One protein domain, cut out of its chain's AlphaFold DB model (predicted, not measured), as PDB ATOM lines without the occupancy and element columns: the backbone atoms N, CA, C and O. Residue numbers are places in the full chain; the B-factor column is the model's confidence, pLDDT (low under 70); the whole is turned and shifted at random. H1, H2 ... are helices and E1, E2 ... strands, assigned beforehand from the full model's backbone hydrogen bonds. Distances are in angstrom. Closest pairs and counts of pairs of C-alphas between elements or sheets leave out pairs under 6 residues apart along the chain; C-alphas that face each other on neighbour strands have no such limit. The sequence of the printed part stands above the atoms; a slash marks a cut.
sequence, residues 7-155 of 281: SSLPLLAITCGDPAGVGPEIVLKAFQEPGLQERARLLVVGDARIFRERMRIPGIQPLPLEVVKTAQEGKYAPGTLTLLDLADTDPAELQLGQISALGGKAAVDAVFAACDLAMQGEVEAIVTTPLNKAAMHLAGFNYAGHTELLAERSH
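Overview. This is residues 7 to 155 of the 281 residues of the protein "D-erythronate 4-phosphate dehydrogenase" of bioreactor metagenome (UniProt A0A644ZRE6). A strongly twisted sheet of five parallel strands has the long helix H4 running along one face, over E1, and the shorter helices H1 and H3 on the opposite face. Two more short helices pack on H4: H5 on its residues 101 to 108 and H6 on its residues 108 to 116, while H2 is off the sheet. The printed part has 149 residues, with six named helices and five named strands in the order E1, H1, H2, E2, H3, E3, E4, H4, E5, H5, H6, and the sheet's order is E3, E4, E2, E1, E5. The class is mixed, helices and strands, and the whole is compact, with a radius of gyration of the C-alphas of 14.4 A and spans of 40 by 39 by 23 A.

Arrangement. E1, residues 11 to 15, is an inner strand, and its neighbour E2, residues 41 to 46, is parallel to it at 26 degrees, with N 14 and O 43 2.8 A apart. Between these strands come H1, residues 23 to 30, and H2, residues 36 to 39; this is a strand-helix-strand unit, two parallel neighbour strands joined through helices, with a right-handed crossover. H1 is on the sheet at a height of 8.3 A, over none of its strands, but only just: E1 and E2 have 2 of its C-alphas each. H2 is not on the sheet and is close to H1 but not clearly touching, the closest C-alphas being those of Ala 30 and Leu 36, 7.8 A apart. H3, residues 48 to 54, is on the same face as H1 and touches it about perpendicular, at 75 degrees, with the C-alphas of Pro 24 and Phe 51 closest at 6.4 A. E3, residues 65 to 68, is an edge strand parallel to E4, residues 81 to 85, with N 83 and O 66 2.8 A apart. E4 is parallel to E2 at 41 degrees, with N 84 and O 44 2.8 A apart. E2, H3 and E3 form a split strand-helix-strand unit, with E4 between its strands and a right-handed crossover. H3 lies over E4 and along the strands, at 20 degrees on the local plane. H4, residues 101 to 119, is on the opposite face at a height of 6.5 A, over E1 and along the strands, at 10 degrees on the local plane. The closest C-alphas of E1 and H4 are those of Thr 15 and Ala 110, 5.4 A apart. E5, residues 125 to 128, is the other edge strand, parallel to E1 at 24 degrees, with N 127 and O 13 2.8 A apart. H5, residues 133 to 138, touches H4, opposite ways at a steep tilt of 68 degrees, only just short of about perpendicular, with the C-alphas of Gly 104 and Met 136 closest at 3.9 A. H6, residues 146 to 153, touches H4 the same way at a steep tilt of 60 degrees, with the C-alphas of Cys 115 and Leu 150 closest at 6.7 A. H5 and H6 are apart. In H1, H3, H4, H5 and H6 every O i to N i+4 pair is within hydrogen-bond range; H2 is too short for such a pair.

Along the chain. E1 begins at C-alpha 11, (-24.500, 4.317, -20.077), and is 13.1 A long; E2 is 16.4 A long. H4 runs 26.8 A from C-alpha 101 at (-25.537, -15.987, -42.172). H6 ends at C-alpha 153, (-19.468, -14.974, -22.986).

Size, cuts and confidence. The two C-alphas farthest apart, those of Pro 58 and His 155, are 41.8 A apart. The printed part has no cut. The links E3 to E4 and E4 to H4 are long, with 12 and 15 residues. The mean pLDDT of the printed part is 95.4, and residue 7 alone is under 70.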
ATOM      1  N   SER A   7     -22.779  13.214 -17.579       63.34
ATOM      2  CA  SER A   7     -21.735  12.321 -17.057       63.34
ATOM      3  C   SER A   7     -22.169  11.448 -15.871       63.34
ATOM      4  O   SER A   7     -21.515  10.442 -15.612       63.34
ATOM      5  N   SER A   8     -23.263  11.780 -15.173       81.19
ATOM      6  CA  SER A   8     -23.790  10.977 -14.058       81.19
ATOM      7  C   SER A   8     -24.914  10.014 -14.458       81.19
ATOM      8  O   SER A   8     -25.426   9.298 -13.601       81.19
ATOM      9  N   LEU A   9     -25.347  10.024 -15.723       92.31
ATOM     10  CA  LEU A   9     -26.366   9.099 -16.219       92.31
ATOM     11  C   LEU A   9     -25.745   7.735 -16.562       92.31
ATOM     12  O   LEU A   9     -24.638   7.705 -17.123       92.31
ATOM     13  N   PRO A  10     -26.461   6.622 -16.303       94.94
ATOM     14  CA  PRO A  10     -25.997   5.300 -16.705       94.94
ATOM     15  C   PRO A  10     -25.854   5.248 -18.227       94.94
ATOM     16  O   PRO A  10     -26.700   5.770 -18.957       94.94
ATOM     17  N   LEU A  11     -24.773   4.642 -18.692       97.44
ATOM     18  CA  LEU A  11     -24.500   4.317 -20.077       97.44
ATOM     19  C   LEU A  11     -24.944   2.882 -20.373       97.44
ATOM     20  O   LEU A  11     -24.458   1.913 -19.798       97.44
ATOM     21  N   LEU A  12     -25.886   2.749 -21.298       98.19
ATOM     22  CA  LEU A  12     -26.452   1.465 -21.694       98.19
ATOM     23  C   LEU A  12     -25.999   1.116 -23.111       98.19
ATOM     24  O   LEU A  12     -26.167   1.925 -24.026       98.19
ATOM     25  N   ALA A  13     -25.476  -0.095 -23.302       98.62
ATOM     26  CA  ALA A  13     -25.202  -0.638 -24.628       98.62
ATOM     27  C   ALA A  13     -26.479  -1.244 -25.223       98.62
ATOM     28  O   ALA A  13     -27.088  -2.126 -24.621       98.62
ATOM     29  N   ILE A  14     -26.882  -0.800 -26.412       98.62
ATOM     30  CA  ILE A  14     -28.028  -1.326 -27.151       98.62
ATOM     31  C   ILE A  14     -27.516  -2.119 -28.350       98.62
ATOM     32  O   ILE A  14     -26.962  -1.533 -29.278       98.62
ATOM     33  N   THR A  15     -27.712  -3.434 -28.374       98.44
ATOM     34  CA  THR A  15     -27.289  -4.250 -29.524       98.44
ATOM     35  C   THR A  15     -28.261  -4.064 -30.689       98.44
ATOM     36  O   THR A  15     -29.472  -3.989 -30.483       98.44
ATOM     37  N   CYS A  16     -27.760  -3.986 -31.927       95.00
ATOM     38  CA  CYS A  16     -28.617  -3.797 -33.103       95.00
ATOM     39  C   CYS A  16     -29.497  -5.013 -33.427       95.00
ATOM     40  O   CYS A  16     -30.533  -4.845 -34.076       95.00
ATOM     41  N   GLY A  17     -29.131  -6.198 -32.925       96.19
ATOM     42  CA  GLY A  17     -29.808  -7.460 -33.220       96.19
ATOM     43  C   GLY A  17     -29.551  -7.889 -34.660       96.19
ATOM     44  O   GLY A  17     -28.519  -7.541 -35.230       96.19
ATOM     45  N   ASP A  18     -30.486  -8.633 -35.254       97.56
ATOM     46  CA  ASP A  18     -30.387  -8.993 -36.674       97.56
ATOM     47  C   ASP A  18     -30.592  -7.738 -37.552       97.56
ATOM     48  O   ASP A  18     -31.689  -7.160 -37.535       97.56
ATOM     49  N   PRO A  19     -29.580  -7.300 -38.326       97.31
ATOM     50  CA  PRO A  19     -29.657  -6.090 -39.146       97.31
ATOM     51  C   PRO A  19     -30.671  -6.184 -40.297       97.31
ATOM     52  O   PRO A  19     -31.122  -5.147 -40.800       97.31
ATOM     53  N   ALA A  20     -31.056  -7.396 -40.716       96.88
ATOM     54  CA  ALA A  20     -32.133  -7.620 -41.680       96.88
ATOM     55  C   ALA A  20     -33.526  -7.620 -41.022       96.88
ATOM     56  O   ALA A  20     -34.539  -7.579 -41.723       96.88
ATOM     57  N   GLY A  21     -33.589  -7.672 -39.689       96.62
ATOM     58  CA  GLY A  21     -34.814  -7.614 -38.907       96.62
ATOM     59  C   GLY A  21     -35.236  -6.194 -38.519       96.62
ATOM     60  O   GLY A  21     -34.733  -5.190 -39.016       96.62
ATOM     61  N   VAL A  22     -36.171  -6.123 -37.570       96.62
ATOM     62  CA  VAL A  22     -36.767  -4.862 -37.087       96.62
ATOM     63  C   VAL A  22     -35.923  -4.138 -36.031       96.62
ATOM     64  O   VAL A  22     -36.261  -3.022 -35.643       96.62
ATOM     65  N   GLY A  23     -34.847  -4.759 -35.536       97.00
ATOM     66  CA  GLY A  23     -34.016  -4.230 -34.449       97.00
ATOM     67  C   GLY A  23     -33.552  -2.787 -34.684       97.00
ATOM     68  O   GLY A  23     -33.870  -1.924 -33.861       97.00
ATOM     69  N   PRO A  24     -32.906  -2.477 -35.826       96.81
ATOM     70  CA  PRO A  24     -32.481  -1.114 -36.145       96.81
ATOM     71  C   PRO A  24     -33.623  -0.083 -36.151       96.81
ATOM     72  O   PRO A  24     -33.462   1.028 -35.649       96.81
ATOM     73  N   GLU A  25     -34.802  -0.442 -36.670       96.12
ATOM     74  CA  GLU A  25     -35.967   0.455 -36.696       96.12
ATOM     75  C   GLU A  25     -36.530   0.717 -35.297       96.12
ATOM     76  O   GLU A  25     -36.932   1.842 -34.996       96.12
ATOM     77  N   ILE A  26     -36.553  -0.305 -34.433       96.31
ATOM     78  CA  ILE A  26     -36.980  -0.167 -33.036       96.31
ATOM     79  C   ILE A  26     -36.056   0.803 -32.303       96.31
ATOM     80  O   ILE A  26     -36.551   1.688 -31.611       96.31
ATOM     81  N   VAL A  27     -34.737   0.686 -32.491       97.25
ATOM     82  CA  VAL A  27     -33.762   1.613 -31.896       97.25
ATOM     83  C   VAL A  27     -34.022   3.040 -32.373       97.25
ATOM     84  O   VAL A  27     -34.172   3.940 -31.552       97.25
ATOM     85  N   LEU A  28     -34.164   3.254 -33.683       96.56
ATOM     86  CA  LEU A  28     -34.419   4.586 -34.244       96.56
ATOM     87  C   LEU A  28     -35.716   5.215 -33.717       96.56
ATOM     88  O   LEU A  28     -35.747   6.411 -33.434       96.56
ATOM     89  N   LYS A  29     -36.776   4.416 -33.553       95.12
ATOM     90  CA  LYS A  29     -38.041   4.870 -32.957       95.12
ATOM     91  C   LYS A  29     -37.915   5.122 -31.454       95.12
ATOM     92  O   LYS A  29     -38.492   6.083 -30.961       95.12
ATOM     93  N   ALA A  30     -37.147   4.310 -30.728       94.31
ATOM     94  CA  ALA A  30     -36.925   4.492 -29.294       94.31
ATOM     95  C   ALA A  30     -36.186   5.802 -28.992       94.31
ATOM     96  O   ALA A  30     -36.555   6.504 -28.058       94.31
ATOM     97  N   PHE A  31     -35.213   6.191 -29.821       93.50
ATOM     98  CA  PHE A  31     -34.511   7.476 -29.690       93.50
ATOM     99  C   PHE A  31     -35.417   8.706 -29.890       93.50
ATOM    100  O   PHE A  31     -35.012   9.817 -29.562       93.50
ATOM    101  N   GLN A  32     -36.638   8.527 -30.402       90.25
ATOM    102  CA  GLN A  32     -37.642   9.589 -30.514       90.25
ATOM    103  C   GLN A  32     -38.552   9.671 -29.277       90.25
ATOM    104  O   GLN A  32     -39.385  10.575 -29.204       90.25
ATOM    105  N   GLU A  33     -38.432   8.746 -28.317       91.62
ATOM    106  CA  GLU A  33     -39.224   8.780 -27.089       91.62
ATOM    107  C   GLU A  33     -38.794   9.964 -26.206       91.62
ATOM    108  O   GLU A  33     -37.616  10.078 -25.843       91.62
ATOM    109  N   PRO A  34     -39.727  10.872 -25.858       90.06
ATOM    110  CA  PRO A  34     -39.410  12.012 -25.012       90.06
ATOM    111  C   PRO A  34     -38.946  11.578 -23.619       90.06
ATOM    112  O   PRO A  34     -39.667  10.897 -22.894       90.06
ATOM    113  N   GLY A  35     -37.769  12.049 -23.209       89.31
ATOM    114  CA  GLY A  35     -37.209  11.779 -21.884       89.31
ATOM    115  C   GLY A  35     -36.378  10.497 -21.788       89.31
ATOM    116  O   GLY A  35     -35.800  10.237 -20.732       89.31
ATOM    117  N   LEU A  36     -36.242   9.691 -22.850       92.06
ATOM    118  CA  LEU A  36     -35.355   8.520 -22.836       92.06
ATOM    119  C   LEU A  36     -33.901   8.922 -22.557       92.06
ATOM    120  O   LEU A  36     -33.285   8.428 -21.614       92.06
ATOM    121  N   GLN A  37     -33.379   9.870 -23.335       91.50
ATOM    122  CA  GLN A  37     -31.988  10.332 -23.238       91.50
ATOM    123  C   GLN A  37     -31.733  11.255 -22.032       91.50
ATOM    124  O   GLN A  37     -30.592  11.595 -21.738       91.50
ATOM    125  N   GLU A  38     -32.783  11.635 -21.299       91.62
ATOM    126  CA  GLU A  38     -32.669  12.308 -19.997       91.62
ATOM    127  C   GLU A  38     -32.462  11.307 -18.848       91.62
ATOM    128  O   GLU A  38     -32.029  11.689 -17.763       91.62
ATOM    129  N   ARG A  39     -32.775  10.024 -19.079       92.75
ATOM    130  CA  ARG A  39     -32.686   8.943 -18.085       92.75
ATOM    131  C   ARG A  39     -31.436   8.081 -18.244       92.75
ATOM    132  O   ARG A  39     -31.008   7.467 -17.269       92.75
ATOM    133  N   ALA A  40     -30.866   8.019 -19.445       95.19
ATOM    134  CA  ALA A  40     -29.685   7.220 -19.743       95.19
ATOM    135  C   ALA A  40     -28.911   7.774 -20.946       95.19
ATOM    136  O   ALA A  40     -29.493   8.327 -21.879       95.19
ATOM    137  N   ARG A  41     -27.596   7.545 -20.951       96.31
ATOM    138  CA  ARG A  41     -26.768   7.614 -22.158       96.31
ATOM    139  C   ARG A  41     -26.912   6.289 -22.901       96.31
ATOM    140  O   ARG A  41     -26.905   5.232 -22.277       96.31
ATOM    141  N   LEU A  42     -27.060   6.339 -24.219       97.44
ATOM    142  CA  LEU A  42     -27.335   5.157 -25.035       97.44
ATOM    143  C   LEU A  42     -26.248   4.994 -26.094       97.44
ATOM    144  O   LEU A  42     -26.097   5.862 -26.954       97.44
ATOM    145  N   LEU A  43     -25.517   3.884 -26.031       98.50
ATOM    146  CA  LEU A  43     -24.536   3.483 -27.033       98.50
ATOM    147  C   LEU A  43     -25.121   2.357 -27.875       98.50
ATOM    148  O   LEU A  43     -25.321   1.253 -27.380       98.50
ATOM    149  N   VAL A  44     -25.388   2.610 -29.149       98.62
ATOM    150  CA  VAL A  44     -25.805   1.551 -30.072       98.62
ATOM    151  C   VAL A  44     -24.574   0.762 -30.516       98.62
ATOM    152  O   VAL A  44     -23.566   1.356 -30.872       98.62
ATOM    153  N   VAL A  45     -24.645  -0.565 -30.516       98.75
ATOM    154  CA  VAL A  45     -23.572  -1.454 -30.982       98.75
ATOM    155  C   VAL A  45     -24.049  -2.170 -32.242       98.75
ATOM    156  O   VAL A  45     -25.045  -2.898 -32.199       98.75
ATOM    157  N   GLY A  46     -23.372  -1.934 -33.366       97.88
ATOM    158  CA  GLY A  46     -23.724  -2.498 -34.670       97.88
ATOM    159  C   GLY A  46     -22.983  -1.809 -35.816       97.88
ATOM    160  O   GLY A  46     -21.960  -1.172 -35.592       97.88
ATOM    161  N   ASP A  47     -23.508  -1.902 -37.038       97.62
ATOM    162  CA  ASP A  47     -22.895  -1.276 -38.217       97.62
ATOM    163  C   ASP A  47     -23.551   0.070 -38.570       97.62
ATOM    164  O   ASP A  47     -24.767   0.172 -38.791       97.62
ATOM    165  N   ALA A  48     -22.741   1.123 -38.678       97.81
ATOM    166  CA  ALA A  48     -23.206   2.472 -38.985       97.81
ATOM    167  C   ALA A  48     -23.937   2.568 -40.338       97.81
ATOM    168  O   ALA A  48     -24.847   3.387 -40.507       97.81
ATOM    169  N   ARG A  49     -23.541   1.770 -41.337       97.50
ATOM    170  CA  ARG A  49     -24.141   1.770 -42.682       97.50
ATOM    171  C   ARG A  49     -25.575   1.248 -42.644       97.50
ATOM    172  O   ARG A  49     -26.426   1.824 -43.321       97.50
ATOM    173  N   ILE A  50     -25.860   0.259 -41.792       97.50
ATOM    174  CA  ILE A  50     -27.217  -0.267 -41.580       97.50
ATOM    175  C   ILE A  50     -28.135   0.833 -41.054       97.50
ATOM    176  O   ILE A  50     -29.197   1.074 -41.624       97.50
ATOM    177  N   PHE A  51     -27.719   1.576 -40.026       97.56
ATOM    178  CA  PHE A  51     -28.537   2.667 -39.486       97.56
ATOM    179  C   PHE A  51     -28.749   3.801 -40.492       97.56
ATOM    180  O   PHE A  51     -29.870   4.299 -40.618       97.56
ATOM    181  N   ARG A  52     -27.720   4.168 -41.269       96.75
ATOM    182  CA  ARG A  52     -27.863   5.162 -42.348       96.75
ATOM    183  C   ARG A  52     -28.878   4.729 -43.404       96.75
ATOM    184  O   ARG A  52     -29.622   5.573 -43.896       96.75
ATOM    185  N   GLU A  53     -28.920   3.448 -43.764       95.38
ATOM    186  CA  GLU A  53     -29.928   2.926 -44.688       95.38
ATOM    187  C   GLU A  53     -31.327   2.932 -44.064       95.38
ATOM    188  O   GLU A  53     -32.279   3.389 -44.692       95.38
ATOM    189  N   ARG A  54     -31.459   2.490 -42.809       95.38
ATOM    190  CA  ARG A  54     -32.753   2.409 -42.109       95.38
ATOM    191  C   ARG A  54     -33.390   3.785 -41.913       95.38
ATOM    192  O   ARG A  54     -34.603   3.910 -42.040       95.38
ATOM    193  N   MET A  55     -32.589   4.834 -41.721       96.12
ATOM    194  CA  MET A  55     -33.063   6.225 -41.688       96.12
ATOM    195  C   MET A  55     -33.634   6.728 -43.029       96.12
ATOM    196  O   MET A  55     -34.273   7.776 -43.051       96.12
ATOM    197  N   ARG A  56     -33.421   6.019 -44.149       94.75
ATOM    198  CA  ARG A  56     -34.017   6.353 -45.458       94.75
ATOM    199  C   ARG A  56     -35.395   5.720 -45.667       94.75
ATOM    200  O   ARG A  56     -36.062   6.049 -46.647       94.75
ATOM    201  N   ILE A  57     -35.816   4.809 -44.790       91.62
ATOM    202  CA  ILE A  57     -37.120   4.147 -44.889       91.62
ATOM    203  C   ILE A  57     -38.228   5.159 -44.543       91.62
ATOM    204  O   ILE A  57     -38.138   5.832 -43.511       91.62
ATOM    205  N   PRO A  58     -39.296   5.274 -45.359       91.81
ATOM    206  CA  PRO A  58     -40.418   6.158 -45.059       91.81
ATOM    207  C   PRO A  58     -41.018   5.901 -43.670       91.81
ATOM    208  O   PRO A  58     -41.316   4.765 -43.310       91.81
ATOM    209  N   GLY A  59     -41.223   6.968 -42.895       88.19
ATOM    210  CA  GLY A  59     -41.777   6.894 -41.536       88.19
ATOM    211  C   GLY A  59     -40.737   6.732 -40.421       88.19
ATOM    212  O   GLY A  59     -41.102   6.792 -39.248       88.19
ATOM    213  N   ILE A  60     -39.453   6.583 -40.758       92.38
ATOM    214  CA  ILE A  60     -38.346   6.699 -39.805       92.38
ATOM    215  C   ILE A  60     -37.816   8.133 -39.842       92.38
ATOM    216  O   ILE A  60     -37.435   8.625 -40.902       92.38
ATOM    217  N   GLN A  61     -37.791   8.817 -38.694       90.00
ATOM    218  CA  GLN A  61     -37.165  10.138 -38.604       90.00
ATOM    219  C   GLN A  61     -35.639   9.973 -38.602       90.00
ATOM    220  O   GLN A  61     -35.118   9.235 -37.758       90.00
ATOM    221  N   PRO A  62     -34.911  10.636 -39.516       94.00
ATOM    222  CA  PRO A  62     -33.457  10.633 -39.497       94.00
ATOM    223  C   PRO A  62     -32.924  11.294 -38.224       94.00
ATOM    224  O   PRO A  62     -33.430  12.331 -37.797       94.00
ATOM    225  N   LEU A  63     -31.865  10.722 -37.655       94.88
ATOM    226  CA  LEU A  63     -31.144  11.294 -36.521       94.88
ATOM    227  C   LEU A  63     -29.699  11.589 -36.946       94.88
ATOM    228  O   LEU A  63     -29.125  10.815 -37.718       94.88
ATOM    229  N   PRO A  64     -29.074  12.666 -36.443       96.50
ATOM    230  CA  PRO A  64     -27.625  12.799 -36.477       96.50
ATOM    231  C   PRO A  64     -26.957  11.529 -35.936       96.50
ATOM    232  O   PRO A  64     -27.340  11.017 -34.883       96.50
ATOM    233  N   LEU A  65     -25.966  11.023 -36.670       97.38
ATOM    234  CA  LEU A  65     -25.216   9.823 -36.313       97.38
ATOM    235  C   LEU A  65     -23.820  10.217 -35.826       97.38
ATOM    236  O   LEU A  65     -23.024  10.758 -36.597       97.38
ATOM    237  N   GLU A  66     -23.522   9.916 -34.568       97.88
ATOM    238  CA  GLU A  66     -22.190  10.033 -33.979       97.88
ATOM    239  C   GLU A  66     -21.546   8.645 -33.949       97.88
ATOM    240  O   GLU A  66     -21.934   7.792 -33.157       97.88
ATOM    241  N   VAL A  67     -20.576   8.409 -34.831       98.19
ATOM    242  CA  VAL A  67     -19.828   7.147 -34.859       98.19
ATOM    243  C   VAL A  67     -18.607   7.255 -33.953       98.19
ATOM    244  O   VAL A  67     -17.811   8.181 -34.113       98.19
ATOM    245  N   VAL A  68     -18.455   6.298 -33.042       97.62
ATOM    246  CA  VAL A  68     -17.355   6.215 -32.073       97.62
ATOM    247  C   VAL A  68     -16.622   4.882 -32.179       97.62
ATOM    248  O   VAL A  68     -17.169   3.901 -32.685       97.62
ATOM    249  N   LYS A  69     -15.376   4.844 -31.700       94.62
ATOM    250  CA  LYS A  69     -14.557   3.626 -31.611       94.62
ATOM    251  C   LYS A  69     -14.501   3.044 -30.206       94.62
ATOM    252  O   LYS A  69     -14.213   1.860 -30.062       94.62
ATOM    253  N   THR A  70     -14.760   3.858 -29.187       95.44
ATOM    254  CA  THR A  70     -14.894   3.405 -27.798       95.44
ATOM    255  C   THR A  70     -16.108   4.051 -27.142       95.44
ATOM    256  O   THR A  70     -16.602   5.089 -27.592       95.44
ATOM    257  N   ALA A  71     -16.593   3.459 -26.051       95.19
ATOM    258  CA  ALA A  71     -17.745   3.980 -25.323       95.19
ATOM    259  C   ALA A  71     -17.495   5.389 -24.736       95.19
ATOM    260  O   ALA A  71     -18.427   6.176 -24.577       95.19
ATOM    261  N   GLN A  72     -16.246   5.748 -24.436       93.25
ATOM    262  CA  GLN A  72     -15.892   7.016 -23.786       93.25
ATOM    263  C   GLN A  72     -15.803   8.193 -24.766       93.25
ATOM    264  O   GLN A  72     -15.885   9.341 -24.337       93.25
ATOM    265  N   GLU A  73     -15.644   7.928 -26.064       95.06
ATOM    266  CA  GLU A  73     -15.567   8.968 -27.099       95.06
ATOM    267  C   GLU A  73     -16.921   9.648 -27.366       95.06
ATOM    268  O   GLU A  73     -16.961  10.758 -27.902       95.06
ATOM    269  N   GLY A  74     -18.028   8.994 -27.003       94.94
ATOM    270  CA  GLY A  74     -19.379   9.481 -27.268       94.94
ATOM    271  C   GLY A  74     -19.714  10.759 -26.509       94.94
ATOM    272  O   GLY A  74     -19.534  10.849 -25.293       94.94
ATOM    273  N   LYS A  75     -20.284  11.745 -27.212       94.75
ATOM    274  CA  LYS A  75     -20.850  12.945 -26.578       94.75
ATOM    275  C   LYS A  75     -22.223  12.672 -25.976       94.75
ATOM    276  O   LYS A  75     -22.623  13.388 -25.059       94.75
ATOM    277  N   TYR A  76     -22.941  11.672 -26.498       94.75
ATOM    278  CA  TYR A  76     -24.282  11.279 -26.051       94.75
ATOM    279  C   TYR A  76     -25.265  12.458 -26.009       94.75
ATOM    280  O   TYR A  76     -26.050  12.611 -25.072       94.75
ATOM    281  N   ALA A  77     -25.189  13.329 -27.018       90.94
ATOM    282  CA  ALA A  77     -26.058  14.490 -27.109       90.94
ATOM    283  C   ALA A  77     -27.516  14.050 -27.364       90.94
ATOM    284  O   ALA A  77     -27.750  13.228 -28.258       90.94
ATOM    285  N   PRO A  78     -28.509  14.607 -26.645       89.69
ATOM    286  CA  PRO A  78     -29.916  14.351 -26.937       89.69
ATOM    287  C   PRO A  78     -30.249  14.609 -28.413       89.69
ATOM    288  O   PRO A  78     -29.750  15.556 -29.021       89.69
ATOM    289  N   GLY A  79     -31.071  13.745 -29.002       90.50
ATOM    290  CA  GLY A  79     -31.410  13.750 -30.423       90.50
ATOM    291  C   GLY A  79     -30.327  13.183 -31.348       90.50
ATOM    292  O   GLY A  79     -30.550  13.139 -32.552       90.50
ATOM    293  N   THR A  80     -29.178  12.740 -30.829       94.75
ATOM    294  CA  THR A  80     -28.108  12.097 -31.612       94.75
ATOM    295  C   THR A  80     -28.048  10.606 -31.301       94.75
ATOM    296  O   THR A  80     -28.148  10.206 -30.139       94.75
ATOM    297  N   LEU A  81     -27.878   9.781 -32.335       97.31
ATOM    298  CA  LEU A  81     -27.616   8.354 -32.192       97.31
ATOM    299  C   LEU A  81     -26.103   8.139 -32.112       97.31
ATOM    300  O   LEU A  81     -25.408   8.243 -33.122       97.31
ATOM    301  N   THR A  82     -25.594   7.878 -30.910       98.19
ATOM    302  CA  THR A  82     -24.197   7.482 -30.697       98.19
ATOM    303  C   THR A  82     -24.059   5.980 -30.947       98.19
ATOM    304  O   THR A  82     -24.803   5.184 -30.368       98.19
ATOM    305  N   LEU A  83     -23.132   5.592 -31.821       98.56
ATOM    306  CA  LEU A  83     -22.966   4.216 -32.281       98.56
ATOM    307  C   LEU A  83     -21.497   3.792 -32.268       98.56
ATOM    308  O   LEU A  83     -20.651   4.448 -32.875       98.56
ATOM    309  N   LEU A  84     -21.223   2.668 -31.611       98.62
ATOM    310  CA  LEU A  84     -19.981   1.917 -31.727       98.62
ATOM    311  C   LEU A  84     -20.032   1.087 -33.011       98.62
ATOM    312  O   LEU A  84     -20.834   0.155 -33.107       98.62
ATOM    313  N   ASP A  85     -19.209   1.459 -33.990       97.56
ATOM    314  CA  ASP A  85     -19.263   0.880 -35.335       97.56
ATOM    315  C   ASP A  85     -18.399  -0.373 -35.432       97.56
ATOM    316  O   ASP A  85     -17.170  -0.301 -35.381       97.56
ATOM    317  N   LEU A  86     -19.058  -1.521 -35.586       97.25
ATOM    318  CA  LEU A  86     -18.393  -2.806 -35.805       97.25
ATOM    319  C   LEU A  86     -17.903  -2.969 -37.248       97.25
ATOM    320  O   LEU A  86     -17.004  -3.771 -37.493       97.25
ATOM    321  N   ALA A  87     -18.463  -2.195 -38.189       95.44
ATOM    322  CA  ALA A  87     -18.125  -2.225 -39.613       95.44
ATOM    323  C   ALA A  87     -18.125  -3.642 -40.237       95.44
ATOM    324  O   ALA A  87     -17.406  -3.908 -41.205       95.44
ATOM    325  N   ASP A  88     -18.935  -4.552 -39.698       92.19
ATOM    326  CA  ASP A  88     -18.939  -5.989 -39.990       92.19
ATOM    327  C   ASP A  88     -20.056  -6.420 -40.952       92.19
ATOM    328  O   ASP A  88     -20.135  -7.593 -41.317       92.19
ATOM    329  N   THR A  89     -20.903  -5.478 -41.379       93.31
ATOM    330  CA  THR A  89     -22.126  -5.773 -42.121       93.31
ATOM    331  C   THR A  89     -22.291  -4.838 -43.318       93.31
ATOM    332  O   THR A  89     -22.659  -3.673 -43.161       93.31
ATOM    333  N   ASP A  90     -22.072  -5.336 -44.539       93.50
ATOM    334  CA  ASP A  90     -22.411  -4.574 -45.747       93.50
ATOM    335  C   ASP A  90     -23.931  -4.614 -45.994       93.50
ATOM    336  O   ASP A  90     -24.482  -5.695 -46.229       93.50
ATOM    337  N   PRO A  91     -24.640  -3.467 -45.976       92.50
ATOM    338  CA  PRO A  91     -26.066  -3.452 -46.271       92.50
ATOM    339  C   PRO A  91     -26.408  -3.958 -47.680       92.50
ATOM    340  O   PRO A  91     -27.497  -4.487 -47.880       92.50
ATOM    341  N   ALA A  92     -25.489  -3.850 -48.649       93.69
ATOM    342  CA  ALA A  92     -25.705  -4.342 -50.012       93.69
ATOM    343  C   ALA A  92     -25.775  -5.878 -50.098       93.69
ATOM    344  O   ALA A  92     -26.344  -6.417 -51.048       93.69
ATOM    345  N   GLU A  93     -25.221  -6.580 -49.108       94.38
ATOM    346  CA  GLU A  93     -25.246  -8.043 -49.001       94.38
ATOM    347  C   GLU A  93     -26.419  -8.551 -48.144       94.38
ATOM    348  O   GLU A  93     -26.592  -9.759 -47.964       94.38
ATOM    349  N   LEU A  94     -27.250  -7.643 -47.623       94.44
ATOM    350  CA  LEU A  94     -28.419  -7.974 -46.822       94.44
ATOM    351  C   LEU A  94     -29.717  -7.684 -47.563       94.44
ATOM    352  O   LEU A  94     -29.935  -6.614 -48.122       94.44
ATOM    353  N   GLN A  95     -30.649  -8.627 -47.455       95.56
ATOM    354  CA  GLN A  95     -32.033  -8.412 -47.844       95.56
ATOM    355  C   GLN A  95     -32.907  -8.301 -46.596       95.56
ATOM    356  O   GLN A  95     -32.946  -9.202 -45.757       95.56
ATOM    357  N   LEU A  96     -33.643  -7.195 -46.490       95.12
ATOM    358  CA  LEU A  96     -34.596  -6.964 -45.409       95.12
ATOM    359  C   LEU A  96     -35.622  -8.097 -45.284       95.12
ATOM    360  O   LEU A  96     -36.205  -8.539 -46.274       95.12
ATOM    361  N   GLY A  97     -35.856  -8.540 -44.049       95.75
ATOM    362  CA  GLY A  97     -36.801  -9.606 -43.722       95.75
ATOM    363  C   GLY A  97     -36.372 -11.005 -44.171       95.75
ATOM    364  O   GLY A  97     -37.166 -11.935 -44.037       95.75
ATOM    365  N   GLN A  98     -35.152 -11.175 -44.694       97.50
ATOM    366  CA  GLN A  98     -34.618 -12.470 -45.108       97.50
ATOM    367  C   GLN A  98     -33.528 -12.956 -44.159       97.50
ATOM    368  O   GLN A  98     -32.672 -12.202 -43.703       97.50
ATOM    369  N   ILE A  99     -33.559 -14.257 -43.884       97.56
ATOM    370  CA  ILE A  99     -32.575 -14.926 -43.037       97.56
ATOM    371  C   ILE A  99     -31.251 -15.023 -43.806       97.56
ATOM    372  O   ILE A  99     -31.228 -15.497 -44.941       97.56
ATOM    373  N   SER A 100     -30.143 -14.627 -43.178       97.62
ATOM    374  CA  SER A 100     -28.798 -14.743 -43.752       97.62
ATOM    375  C   SER A 100     -27.754 -15.067 -42.681       97.62
ATOM    376  O   SER A 100     -27.904 -14.686 -41.520       97.62
ATOM    377  N   ALA A 101     -26.672 -15.750 -43.069       97.81
ATOM    378  CA  ALA A 101     -25.537 -15.987 -42.172       97.81
ATOM    379  C   ALA A 101     -24.848 -14.668 -41.770       97.81
ATOM    380  O   ALA A 101     -24.430 -14.518 -40.626       97.81
ATOM    381  N   LEU A 102     -24.793 -13.684 -42.677       97.50
ATOM    382  CA  LEU A 102     -24.255 -12.353 -42.388       97.50
ATOM    383  C   LEU A 102     -25.038 -11.660 -41.261       97.50
ATOM    384  O   LEU A 102     -24.438 -11.230 -40.281       97.50
ATOM    385  N   GLY A 103     -26.375 -11.628 -41.348       97.62
ATOM    386  CA  GLY A 103     -27.220 -11.034 -40.306       97.62
ATOM    387  C   GLY A 103     -27.128 -11.770 -38.966       97.62
ATOM    388  O   GLY A 103     -27.087 -11.142 -37.908       97.62
ATOM    389  N   GLY A 104     -27.012 -13.101 -39.004       97.75
ATOM    390  CA  GLY A 104     -26.779 -13.917 -37.814       97.75
ATOM    391  C   GLY A 104     -25.451 -13.612 -37.125       97.75
ATOM    392  O   GLY A 104     -25.425 -13.445 -35.907       97.75
ATOM    393  N   LYS A 105     -24.365 -13.504 -37.901       98.19
ATOM    394  CA  LYS A 105     -23.032 -13.163 -37.393       98.19
ATOM    395  C   LYS A 105     -23.019 -11.765 -36.769       98.19
ATOM    396  O   LYS A 105     -22.612 -11.633 -35.622       98.19
ATOM    397  N   ALA A 106     -23.544 -10.767 -37.479       98.00
ATOM    398  CA  ALA A 106     -23.614  -9.384 -37.007       98.00
ATOM    399  C   ALA A 106     -24.372  -9.250 -35.673       98.00
ATOM    400  O   ALA A 106     -23.941  -8.549 -34.758       98.00
ATOM    401  N   ALA A 107     -25.490  -9.972 -35.523       98.12
ATOM    402  CA  ALA A 107     -26.252  -9.975 -34.278       98.12
ATOM    403  C   ALA A 107     -25.447 -10.545 -33.096       98.12
ATOM    404  O   ALA A 107     -25.518 -10.010 -31.988       98.12
ATOM    405  N   VAL A 108     -24.690 -11.624 -33.323       98.31
ATOM    406  CA  VAL A 108     -23.826 -12.245 -32.306       98.31
ATOM    407  C   VAL A 108     -22.665 -11.325 -31.943       98.31
ATOM    408  O   VAL A 108     -22.422 -11.109 -30.757       98.31
ATOM    409  N   ASP A 109     -21.997 -10.741 -32.937       98.31
ATOM    410  CA  ASP A 109     -20.866  -9.837 -32.726       98.31
ATOM    411  C   ASP A 109     -21.281  -8.606 -31.913       98.31
ATOM    412  O   ASP A 109     -20.601  -8.245 -30.951       98.31
ATOM    413  N   ALA A 110     -22.450  -8.025 -32.203       98.44
ATOM    414  CA  ALA A 110     -23.008  -6.932 -31.409       98.44
ATOM    415  C   ALA A 110     -23.264  -7.329 -29.946       98.44
ATOM    416  O   ALA A 110     -22.984  -6.548 -29.034       98.44
ATOM    417  N   VAL A 111     -23.772  -8.542 -29.704       98.50
ATOM    418  CA  VAL A 111     -23.993  -9.066 -28.346       98.50
ATOM    419  C   VAL A 111     -22.676  -9.305 -27.616       98.50
ATOM    420  O   VAL A 111     -22.565  -8.922 -26.453       98.50
ATOM    421  N   PHE A 112     -21.674  -9.890 -28.271       98.44
ATOM    422  CA  PHE A 112     -20.361 -10.110 -27.666       98.44
ATOM    423  C   PHE A 112     -19.645  -8.799 -27.362       98.44
ATOM    424  O   PHE A 112     -19.181  -8.632 -26.238       98.44
ATOM    425  N   ALA A 113     -19.642  -7.839 -28.287       98.50
ATOM    426  CA  ALA A 113     -19.056  -6.524 -28.052       98.50
ATOM    427  C   ALA A 113     -19.736  -5.797 -26.878       98.50
ATOM    428  O   ALA A 113     -19.057  -5.286 -25.990       98.50
ATOM    429  N   ALA A 114     -21.072  -5.802 -26.808       98.69
ATOM    430  CA  ALA A 114     -21.790  -5.216 -25.675       98.69
ATOM    431  C   ALA A 114     -21.517  -5.954 -24.348       98.69
ATOM    432  O   ALA A 114     -21.437  -5.319 -23.296       98.69
ATOM    433  N   CYS A 115     -21.363  -7.281 -24.392       98.50
ATOM    434  CA  CYS A 115     -21.007  -8.099 -23.232       98.50
ATOM    435  C   CYS A 115     -19.613  -7.757 -22.707       98.50
ATOM    436  O   CYS A 115     -19.459  -7.521 -21.509       98.50
ATOM    437  N   ASP A 116     -18.636  -7.646 -23.604       98.44
ATOM    438  CA  ASP A 116     -17.261  -7.295 -23.263       98.44
ATOM    439  C   ASP A 116     -17.189  -5.903 -22.623       98.44
ATOM    440  O   ASP A 116     -16.572  -5.751 -21.569       98.44
ATOM    441  N   LEU A 117     -17.895  -4.913 -23.186       98.50
ATOM    442  CA  LEU A 117     -17.993  -3.568 -22.607       98.50
ATOM    443  C   LEU A 117     -18.571  -3.591 -21.186       98.50
ATOM    444  O   LEU A 117     -18.062  -2.912 -20.294       98.50
ATOM    445  N   ALA A 118     -19.626  -4.377 -20.955       98.00
ATOM    446  CA  ALA A 118     -20.247  -4.484 -19.637       98.00
ATOM    447  C   ALA A 118     -19.313  -5.172 -18.628       98.00
ATOM    448  O   ALA A 118     -19.188  -4.728 -17.488       98.00
ATOM    449  N   MET A 119     -18.608  -6.226 -19.049       97.56
ATOM    450  CA  MET A 119     -17.619  -6.917 -18.216       97.56
ATOM    451  C   MET A 119     -16.408  -6.042 -17.877       97.56
ATOM    452  O   MET A 119     -15.830  -6.189 -16.802       97.56
ATOM    453  N   GLN A 120     -16.032  -5.134 -18.777       97.31
ATOM    454  CA  GLN A 120     -14.961  -4.155 -18.575       97.31
ATOM    455  C   GLN A 120     -15.411  -2.948 -17.734       97.31
ATOM    456  O   GLN A 120     -14.581  -2.124 -17.355       97.31
ATOM    457  N   GLY A 121     -16.705  -2.848 -17.406       96.56
ATOM    458  CA  GLY A 121     -17.273  -1.723 -16.666       96.56
ATOM    459  C   GLY A 121     -17.376  -0.438 -17.491       96.56
ATOM    460  O   GLY A 121     -17.495   0.642 -16.918       96.56
ATOM    461  N   GLU A 122     -17.321  -0.535 -18.823       97.44
ATOM    462  CA  GLU A 122     -17.473   0.613 -19.722       97.44
ATOM    463  C   GLU A 122     -18.935   1.025 -19.914       97.44
ATOM    464  O   GLU A 122     -19.207   2.179 -20.242       97.44
ATOM    465  N   VAL A 123     -19.868   0.092 -19.704       98.06
ATOM    466  CA  VAL A 123     -21.320   0.317 -19.722       98.06
ATOM    467  C   VAL A 123     -21.965  -0.377 -18.523       98.06
ATOM    468  O   VAL A 123     -21.511  -1.436 -18.090       98.06
ATOM    469  N   GLU A 124     -23.044   0.188 -17.987       96.62
ATOM    470  CA  GLU A 124     -23.705  -0.332 -16.785       96.62
ATOM    471  C   GLU A 124     -24.752  -1.413 -17.082       96.62
ATOM    472  O   GLU A 124     -25.100  -2.194 -16.193       96.62
ATOM    473  N   ALA A 125     -25.284  -1.471 -18.308       96.69
ATOM    474  CA  ALA A 125     -26.199  -2.533 -18.719       96.69
ATOM    475  C   ALA A 125     -26.244  -2.731 -20.238       96.69
ATOM    476  O   ALA A 125     -25.870  -1.854 -21.018       96.69
ATOM    477  N   ILE A 126     -26.778  -3.886 -20.641       98.44
ATOM    478  CA  ILE A 126     -27.020  -4.249 -22.037       98.44
ATOM    479  C   ILE A 126     -28.525  -4.328 -22.275       98.44
ATOM    480  O   ILE A 126     -29.258  -4.952 -21.508       98.44
ATOM    481  N   VAL A 127     -28.978  -3.727 -23.370       98.12
ATOM    482  CA  VAL A 127     -30.347  -3.799 -23.875       98.12
ATOM    483  C   VAL A 127     -30.300  -4.449 -25.251       98.12
ATOM    484  O   VAL A 127     -29.743  -3.901 -26.196       98.12
ATOM    485  N   THR A 128     -30.879  -5.636 -25.384       98.00
ATOM    486  CA  THR A 128     -30.849  -6.376 -26.650       98.00
ATOM    487  C   THR A 128     -32.101  -6.124 -27.474       98.00
ATOM    488  O   THR A 128     -33.214  -6.270 -26.960       98.00
ATOM    489  N   THR A 129     -31.951  -5.835 -28.764       97.94
ATOM    490  CA  THR A 129     -33.053  -5.976 -29.727       97.94
ATOM    491  C   THR A 129     -33.160  -7.440 -30.207       97.94
ATOM    492  O   THR A 129     -32.331  -8.278 -29.842       97.94
ATOM    493  N   PRO A 130     -34.195  -7.819 -30.981       97.44
ATOM    494  CA  PRO A 130     -34.353  -9.200 -31.435       97.44
ATOM    495  C   PRO A 130     -33.243  -9.673 -32.392       97.44
ATOM    496  O   PRO A 130     -32.856  -8.957 -33.314       97.44
ATOM    497  N   LEU A 131     -32.831 -10.934 -32.239       95.69
ATOM    498  CA  LEU A 131     -32.035 -11.682 -33.220       95.69
ATOM    499  C   LEU A 131     -32.812 -12.892 -33.745       95.69
ATOM    500  O   LEU A 131     -33.753 -13.369 -33.099       95.69
ATOM    501  N   ASN A 132     -32.416 -13.413 -34.907       96.94
ATOM    502  CA  ASN A 132     -33.012 -14.607 -35.495       96.94
ATOM    503  C   ASN A 132     -32.153 -15.852 -35.203       96.94
ATOM    504  O   ASN A 132     -30.990 -15.926 -35.595       96.94
ATOM    505  N   LYS A 133     -32.737 -16.863 -34.542       95.38
ATOM    506  CA  LYS A 133     -32.016 -18.095 -34.170       95.38
ATOM    507  C   LYS A 133     -31.509 -18.877 -35.385       95.38
ATOM    508  O   LYS A 133     -30.399 -19.391 -35.348       95.38
ATOM    509  N   ALA A 134     -32.297 -18.947 -36.458       96.81
ATOM    510  CA  ALA A 134     -31.896 -19.650 -37.672       96.81
ATOM    511  C   ALA A 134     -30.755 -18.917 -38.392       96.81
ATOM    512  O   ALA A 134     -29.817 -19.567 -38.839       96.81
ATOM    513  N   ALA A 135     -30.780 -17.580 -38.440       97.38
ATOM    514  CA  ALA A 135     -29.670 -16.780 -38.969       97.38
ATOM    515  C   ALA A 135     -28.379 -17.019 -38.169       97.38
ATOM    516  O   ALA A 135     -27.322 -17.278 -38.740       97.38
ATOM    517  N   MET A 136     -28.481 -16.995 -36.839       97.12
ATOM    518  CA  MET A 136     -27.371 -17.263 -35.922       97.12
ATOM    519  C   MET A 136     -26.777 -18.670 -36.120       97.12
ATOM    520  O   MET A 136     -25.559 -18.823 -36.190       97.12
ATOM    521  N   HIS A 137     -27.623 -19.695 -36.280       97.31
ATOM    522  CA  HIS A 137     -27.176 -21.066 -36.562       97.31
ATOM    523  C   HIS A 137     -26.513 -21.180 -37.940       97.31
ATOM    524  O   HIS A 137     -25.468 -21.814 -38.060       97.31
ATOM    525  N   LEU A 138     -27.058 -20.516 -38.967       97.50
ATOM    526  CA  LEU A 138     -26.445 -20.447 -40.302       97.50
ATOM    527  C   LEU A 138     -25.063 -19.781 -40.285       97.50
ATOM    528  O   LEU A 138     -24.211 -20.122 -41.100       97.50
ATOM    529  N   ALA A 139     -24.833 -18.860 -39.349       97.31
ATOM    530  CA  ALA A 139     -23.541 -18.225 -39.113       97.31
ATOM    531  C   ALA A 139     -22.548 -19.103 -38.321       97.31
ATOM    532  O   ALA A 139     -21.420 -18.678 -38.082       97.31
ATOM    533  N   GLY A 140     -22.946 -20.315 -37.914       97.50
ATOM    534  CA  GLY A 140     -22.110 -21.259 -37.167       97.50
ATOM    535  C   GLY A 140     -22.210 -21.150 -35.641       97.50
ATOM    536  O   GLY A 140     -21.475 -21.840 -34.938       97.50
ATOM    537  N   PHE A 141     -23.120 -20.329 -35.108       96.44
ATOM    538  CA  PHE A 141     -23.284 -20.121 -33.667       96.44
ATOM    539  C   PHE A 141     -24.496 -20.895 -33.129       96.44
ATOM    540  O   PHE A 141     -25.634 -20.455 -33.250       96.44
ATOM    541  N   ASN A 142     -24.275 -22.045 -32.492       93.75
ATOM    542  CA  ASN A 142     -25.347 -22.962 -32.070       93.75
ATOM    543  C   ASN A 142     -25.883 -22.680 -30.656       93.75
ATOM    544  O   ASN A 142     -25.840 -23.544 -29.782       93.75
ATOM    545  N   TYR A 143     -26.419 -21.481 -30.427       92.12
ATOM    546  CA  TYR A 143     -27.030 -21.106 -29.143       92.12
ATOM    547  C   TYR A 143     -28.558 -21.198 -29.171       92.12
ATOM    548  O   TYR A 143     -29.193 -21.106 -30.226       92.12
ATOM    549  N   ALA A 144     -29.181 -21.338 -27.998       87.38
ATOM    550  CA  ALA A 144     -30.639 -21.296 -27.884       87.38
ATOM    551  C   ALA A 144     -31.200 -19.860 -27.948       87.38
ATOM    552  O   ALA A 144     -32.367 -19.682 -28.316       87.38
ATOM    553  N   GLY A 145     -30.390 -18.843 -27.643       91.19
ATOM    554  CA  GLY A 145     -30.736 -17.426 -27.741       91.19
ATOM    555  C   GLY A 145     -29.744 -16.520 -27.002       91.19
ATOM    556  O   GLY A 145     -28.640 -16.936 -26.662       91.19
ATOM    557  N   HIS A 146     -30.164 -15.275 -26.738       94.12
ATOM    558  CA  HIS A 146     -29.363 -14.268 -26.028       94.12
ATOM    559  C   HIS A 146     -28.884 -14.727 -24.650       94.12
ATOM    560  O   HIS A 146     -27.755 -14.439 -24.272       94.12
ATOM    561  N   THR A 147     -29.743 -15.416 -23.896       92.00
ATOM    562  CA  THR A 147     -29.440 -15.846 -22.529       92.00
ATOM    563  C   THR A 147     -28.211 -16.745 -22.497       92.00
ATOM    564  O   THR A 147     -27.307 -16.514 -21.702       92.00
ATOM    565  N   GLU A 148     -28.156 -17.741 -23.382       91.38
ATOM    566  CA  GLU A 148     -27.043 -18.684 -23.460       91.38
ATOM    567  C   GLU A 148     -25.782 -18.025 -24.038       91.38
ATOM    568  O   GLU A 148     -24.701 -18.243 -23.499       91.38
ATOM    569  N   LEU A 149     -25.924 -17.157 -25.050       93.56
ATOM    570  CA  LEU A 149     -24.819 -16.350 -25.591       93.56
ATOM    571  C   LEU A 149     -24.135 -15.514 -24.504       93.56
ATOM    572  O   LEU A 149     -22.916 -15.555 -24.345       93.56
ATOM    573  N   LEU A 150     -24.930 -14.746 -23.755       96.38
ATOM    574  CA  LEU A 150     -24.433 -13.869 -22.701       96.38
ATOM    575  C   LEU A 150     -23.867 -14.672 -21.534       96.38
ATOM    576  O   LEU A 150     -22.834 -14.286 -20.995       96.38
ATOM    577  N   ALA A 151     -24.507 -15.775 -21.140       94.19
ATOM    578  CA  ALA A 151     -24.015 -16.609 -20.048       94.19
ATOM    579  C   ALA A 151     -22.639 -17.207 -20.373       94.19
ATOM    580  O   ALA A 151     -21.730 -17.112 -19.550       94.19
ATOM    581  N   GLU A 152     -22.462 -17.745 -21.586       94.25
ATOM    582  CA  GLU A 152     -21.174 -18.289 -22.024       94.25
ATOM    583  C   GLU A 152     -20.108 -17.194 -22.118       94.25
ATOM    584  O   GLU A 152     -19.034 -17.337 -21.530       94.25
ATOM    585  N   ARG A 153     -20.421 -16.074 -22.790       95.94
ATOM    586  CA  ARG A 153     -19.468 -14.974 -22.986       95.94
ATOM    587  C   ARG A 153     -19.037 -14.328 -21.673       95.94
ATOM    588  O   ARG A 153     -17.863 -14.022 -21.512       95.94
ATOM    589  N   SER A 154     -19.969 -14.161 -20.737       95.94
ATOM    590  CA  SER A 154     -19.694 -13.559 -19.426       95.94
ATOM    591  C   SER A 154     -19.130 -14.525 -18.391       95.94
ATOM    592  O   SER A 154     -18.843 -14.113 -17.266       95.94
ATOM    593  N   HIS A 155     -18.996 -15.809 -18.739       94.19
ATOM    594  CA  HIS A 155     -18.686 -16.882 -17.795       94.19
ATOM    595  C   HIS A 155     -19.629 -16.895 -16.581       94.19
ATOM    596  O   HIS A 155     -19.261 -17.334 -15.486       94.19
TER     597      HIS A 155